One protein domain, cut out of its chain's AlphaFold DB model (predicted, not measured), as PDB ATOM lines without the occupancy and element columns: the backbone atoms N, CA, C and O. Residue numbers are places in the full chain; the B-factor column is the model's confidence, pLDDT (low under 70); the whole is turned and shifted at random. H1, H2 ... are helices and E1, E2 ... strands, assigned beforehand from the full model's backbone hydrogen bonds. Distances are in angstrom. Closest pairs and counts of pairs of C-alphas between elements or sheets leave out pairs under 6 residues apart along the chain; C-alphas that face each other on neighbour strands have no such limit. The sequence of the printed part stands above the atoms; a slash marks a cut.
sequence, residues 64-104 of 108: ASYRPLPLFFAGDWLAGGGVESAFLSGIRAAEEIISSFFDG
ATOM      1  N   ALA A  64      59.644  76.078  88.688       93.75
ATOM      2  CA  ALA A  64      58.222  75.770  88.644       93.75
ATOM      3  C   ALA A  64      57.403  76.746  89.502       93.75
ATOM      4  O   ALA A  64      57.851  77.211  90.552       93.75
ATOM      5  N   SER A  65      56.176  77.035  89.074       92.69
ATOM      6  CA  SER A  65      55.152  77.706  89.879       92.69
ATOM      7  C   SER A  65      53.986  76.758  90.082       92.69
ATOM      8  O   SER A  65      53.396  76.326  89.105       92.69
ATOM      9  N   TYR A  66      53.607  76.476  91.327       89.06
ATOM     10  CA  TYR A  66      52.550  75.506  91.646       89.06
ATOM     11  C   TYR A  66      51.148  76.120  91.775       89.06
ATOM     12  O   TYR A  66      50.172  75.398  91.964       89.06
ATOM     13  N   ARG A  67      51.024  77.453  91.706       87.75
ATOM     14  CA  ARG A  67      49.744  78.168  91.844       87.75
ATOM     15  C   ARG A  67      49.517  79.133  90.674       87.75
ATOM     16  O   ARG A  67      50.470  79.793  90.262       87.75
ATOM     17  N   PRO A  68      48.271  79.286  90.180       86.50
ATOM     18  CA  PRO A  68      47.061  78.544  90.568       86.50
ATOM     19  C   PRO A  68      47.028  77.094  90.053       86.50
ATOM     20  O   PRO A  68      46.308  76.281  90.615       86.50
ATOM     21  N   LEU A  69      47.826  76.775  89.035       87.81
ATOM     22  CA  LEU A  69      48.090  75.423  88.551       87.81
ATOM     23  C   LEU A  69      49.599  75.261  88.357       87.81
ATOM     24  O   LEU A  69      50.272  76.272  88.126       87.81
ATOM     25  N   PRO A  70      50.134  74.032  88.415       90.44
ATOM     26  CA  PRO A  70      51.560  73.836  88.237       90.44
ATOM     27  C   PRO A  70      52.023  74.110  86.809       90.44
ATOM     28  O   PRO A  70      51.486  73.574  85.840       90.44
ATOM     29  N   LEU A  71      53.031  74.966  86.703       94.38
ATOM     30  CA  LEU A  71      53.687  75.375  85.477       94.38
ATOM     31  C   LEU A  71      55.188  75.202  85.658       94.38
ATOM     32  O   LEU A  71      55.772  75.779  86.575       94.38
ATOM     33  N   PHE A  72      55.793  74.431  84.766       94.94
ATOM     34  CA  PHE A  72      57.217  74.132  84.764       94.94
ATOM     35  C   PHE A  72      57.878  74.889  83.621       94.94
ATOM     36  O   PHE A  72      57.314  75.005  82.529       94.94
ATOM     37  N   PHE A  73      59.065  75.416  83.877       95.69
ATOM     38  CA  PHE A  73      59.818  76.220  82.931       95.69
ATOM     39  C   PHE A  73      61.087  75.475  82.538       95.69
ATOM     40  O   PHE A  73      61.779  74.903  83.377       95.69
ATOM     41  N   ALA A  74      61.392  75.512  81.246       95.88
ATOM     42  CA  ALA A  74      62.621  74.992  80.675       95.88
ATOM     43  C   ALA A  74      63.179  76.016  79.685       95.88
ATOM     44  O   ALA A  74      62.431  76.771  79.055       95.88
ATOM     45  N   GLY A  75      64.497  76.043  79.553       94.81
ATOM     46  CA  GLY A  75      65.204  76.968  78.688       94.81
ATOM     47  C   GLY A  75      66.682  77.045  79.032       94.81
ATOM     48  O   GLY A  75      67.107  76.755  80.149       94.81
ATOM     49  N   ASP A  76      67.470  77.469  78.055       94.50
ATOM     50  CA  ASP A  76      68.904  77.706  78.208       94.50
ATOM     51  C   ASP A  76      69.224  78.767  79.273       94.50
ATOM     52  O   ASP A  76      70.247  78.696  79.949       94.50
ATOM     53  N   TRP A  77      68.327  79.731  79.468       94.44
ATOM     54  CA  TRP A  77      68.446  80.810  80.450       94.44
ATOM     55  C   TRP A  77      68.398  80.362  81.919       94.44
ATOM     56  O   TRP A  77      68.690  81.172  82.800       94.44
ATOM     57  N   LEU A  78      68.085  79.094  82.210       93.88
ATOM     58  CA  LEU A  78      68.035  78.587  83.583       93.88
ATOM     59  C   LEU A  78      69.427  78.372  84.189       93.88
ATOM     60  O   LEU A  78      69.741  79.004  85.193       93.88
ATOM     61  N   ALA A  79      70.278  77.538  83.581       83.62
ATOM     62  CA  ALA A  79      71.529  77.114  84.221       83.62
ATOM     63  C   ALA A  79      72.783  77.839  83.697       83.62
ATOM     64  O   ALA A  79      73.683  78.126  84.479       83.62
ATOM     65  N   GLY A  80      72.864  78.175  82.404       83.00
ATOM     66  CA  GLY A  80      74.093  78.795  81.876       83.00
ATOM     67  C   GLY A  80      74.120  79.139  80.387       83.00
ATOM     68  O   GLY A  80      75.157  79.560  79.882       83.00
ATOM     69  N   GLY A  81      73.002  78.989  79.678       89.75
ATOM     70  CA  GLY A  81      72.912  79.254  78.248       89.75
ATOM     71  C   GLY A  81      73.337  78.077  77.367       89.75
ATOM     72  O   GLY A  81      73.906  77.080  77.813       89.75
ATOM     73  N   GLY A  82      73.059  78.208  76.072       91.75
ATOM     74  CA  GLY A  82      73.453  77.227  75.067       91.75
ATOM     75  C   GLY A  82      72.572  75.975  75.018       91.75
ATOM     76  O   GLY A  82      71.653  75.764  75.809       91.75
ATOM     77  N   VAL A  83      72.868  75.129  74.029       94.44
ATOM     78  CA  VAL A  83      72.022  73.981  73.666       94.44
ATOM     79  C   VAL A  83      71.986  72.921  74.766       94.44
ATOM     80  O   VAL A  83      70.923  72.377  75.051       94.44
ATOM     81  N   GLU A  84      73.121  72.642  75.408       93.81
ATOM     82  CA  GLU A  84      73.194  71.658  76.492       93.81
ATOM     83  C   GLU A  84      72.351  72.086  77.698       93.81
ATOM     84  O   GLU A  84      71.567  71.289  78.210       93.81
ATOM     85  N   SER A  85      72.433  73.360  78.099       93.44
ATOM     86  CA  SER A  85      71.619  73.890  79.197       93.44
ATOM     87  C   SER A  85      70.124  73.819  78.876       93.44
ATOM     88  O   SER A  85      69.350  73.344  79.709       93.44
ATOM     89  N   ALA A  86      69.715  74.191  77.654       94.94
ATOM     90  CA  ALA A  86      68.327  74.034  77.213       94.94
ATOM     91  C   ALA A  86      67.867  72.576  77.312       94.94
ATOM     92  O   ALA A  86      66.813  72.295  77.881       94.94
ATOM     93  N   PHE A  87      68.669  71.646  76.798       95.88
ATOM     94  CA  PHE A  87      68.340  70.227  76.787       95.88
ATOM     95  C   PHE A  87      68.196  69.654  78.204       95.88
ATOM     96  O   PHE A  87      67.172  69.048  78.522       95.88
ATOM     97  N   LEU A  88      69.181  69.899  79.074       95.50
ATOM     98  CA  LEU A  88      69.164  69.430  80.462       95.50
ATOM     99  C   LEU A  88      68.009  70.042  81.258       95.50
ATOM    100  O   LEU A  88      67.350  69.328  82.011       95.50
ATOM    101  N   SER A  89      67.712  71.331  81.067       95.75
ATOM    102  CA  SER A  89      66.560  71.964  81.723       95.75
ATOM    103  C   SER A  89      65.228  71.338  81.296       95.75
ATOM    104  O   SER A  89      64.340  71.161  82.126       95.75
ATOM    105  N   GLY A  90      65.102  70.932  80.027       95.88
ATOM    106  CA  GLY A  90      63.927  70.221  79.525       95.88
ATOM    107  C   GLY A  90      63.744  68.850  80.174       95.88
ATOM    108  O   GLY A  90      62.630  68.510  80.569       95.88
ATOM    109  N   ILE A  91      64.832  68.086  80.334       96.62
ATOM    110  CA  ILE A  91      64.803  66.799  81.049       96.62
ATOM    111  C   ILE A  91      64.349  67.007  82.494       96.62
ATOM    112  O   ILE A  91      63.415  66.344  82.938       96.62
ATOM    113  N   ARG A  92      64.949  67.965  83.204       95.56
ATOM    114  CA  ARG A  92      64.628  68.235  84.612       95.56
ATOM    115  C   ARG A  92      63.181  68.671  84.799       95.56
ATOM    116  O   ARG A  92      62.506  68.154  85.678       95.56
ATOM    117  N   ALA A  93      62.678  69.561  83.942       95.31
ATOM    118  CA  ALA A  93      61.272  69.957  83.971       95.31
ATOM    119  C   ALA A  93      60.338  68.749  83.769       95.31
ATOM    120  O   ALA A  93      59.332  68.627  84.462       95.31
ATOM    121  N   ALA A  94      60.678  67.826  82.860       95.25
ATOM    122  CA  ALA A  94      59.902  66.605  82.652       95.25
ATOM    123  C   ALA A  94      59.944  65.660  83.866       95.25
ATOM    124  O   ALA A  94      58.906  65.124  84.252       95.25
ATOM    125  N   GLU A  95      61.109  65.472  84.489       94.75
ATOM    126  CA  GLU A  95      61.256  64.682  85.720       94.75
ATOM    127  C   GLU A  95      60.420  65.264  86.868       94.75
ATOM    128  O   GLU A  95      59.717  64.524  87.559       94.75
ATOM    129  N   GLU A  96      60.435  66.588  87.026       92.69
ATOM    130  CA  GLU A  96      59.664  67.304  88.046       92.69
ATOM    131  C   GLU A  96      58.155  67.140  87.810       92.69
ATOM    132  O   GLU A  96      57.426  66.774  88.733       92.69
ATOM    133  N   ILE A  97      57.692  67.286  86.559       92.69
ATOM    134  CA  ILE A  97      56.302  67.003  86.161       92.69
ATOM    135  C   ILE A  97      55.911  65.580  86.569       92.69
ATOM    136  O   ILE A  97      54.891  65.386  87.232       92.69
ATOM    137  N   ILE A  98      56.723  64.587  86.200       93.75
ATOM    138  CA  ILE A  98      56.451  63.172  86.469       93.75
ATOM    139  C   ILE A  98      56.362  62.914  87.976       93.75
ATOM    140  O   ILE A  98      55.366  62.342  88.417       93.75
ATOM    141  N   SER A  99      57.342  63.363  88.771       89.44
ATOM    142  CA  SER A  99      57.326  63.188  90.238       89.44
ATOM    143  C   SER A  99      56.067  63.792  90.845       89.44
ATOM    144  O   SER A  99      55.387  63.180  91.664       89.44
ATOM    145  N   SER A 100      55.700  64.975  90.367       84.62
ATOM    146  CA  SER A 100      54.616  65.750  90.940       84.62
ATOM    147  C   SER A 100      53.233  65.086  90.771       84.62
ATOM    148  O   SER A 100      52.381  65.204  91.657       84.62
ATOM    149  N   PHE A 101      53.036  64.279  89.719       79.12
ATOM    150  CA  PHE A 101      51.851  63.424  89.562       79.12
ATOM    151  C   PHE A 101      51.814  62.245  90.546       79.12
ATOM    152  O   PHE A 101      50.731  61.860  90.988       79.12
ATOM    153  N   PHE A 102      52.968  61.666  90.891       68.56
ATOM    154  CA  PHE A 102      53.052  60.514  91.794       68.56
ATOM    155  C   PHE A 102      52.965  60.905  93.274       68.56
ATOM    156  O   PHE A 102      52.418  60.143  94.069       68.56
ATOM    157  N   ASP A 103      53.408  62.111  93.629       63.16
ATOM    158  CA  ASP A 103      53.392  62.632  95.003       63.16
ATOM    159  C   ASP A 103      52.027  63.215  95.433       63.16
ATOM    160  O   ASP A 103      51.888  63.780  96.518       63.16
ATOM    161  N   GLY A 104      50.987  63.084  94.598       58.25
ATOM    162  CA  GLY A 104      49.616  63.494  94.931       58.25
ATOM    163  C   GLY A 104      49.364  65.006  94.903       58.25
ATOM    164  O   GLY A 104      48.294  65.452  95.314       58.25
TER     165      GLY A 104
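This is residues 64 to 104 of the 108 residues of the protein "Amino_oxidase domain-containing protein" of Cyanobacteria bacterium M5B4 (UniProt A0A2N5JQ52). One long helix, H1, has an extended stretch with the short strand E1 along one side of it, and the chain folds back between the two. Before E1 the first residues loop round, and residues 64 to 65 pair antiparallel with residues 71 to 72 of E1. The printed part has 41 residues, with E1 then H1 along the chain, and is mostly helix. It is only just loose, close to compact, with a radius of gyration of the C-alphas of 11.2 A, and flat, spanning 34 by 19 by 9 A.

E1 is residues 71 to 73, beginning at C-alpha 71 (53.687, 75.375, 85.477). H1 is residues 82 to 102, 31.2 A long, ending at C-alpha 102 (53.052, 60.514, 91.794).

The closest C-alphas of E1 and H1 are those of Phe 72 and Ala 93, 5.9 A apart. E1 pairs with no named strand. In H1, 16 of 17 O i to N i+4 pairs are within hydrogen-bond range.

The C-alphas farthest apart, of Gly 82 and Gly 104, are 33.9 A apart. The printed part has no cut, and the link from E1 to H1 is short. Residues 102 to 104 have pLDDT under 70.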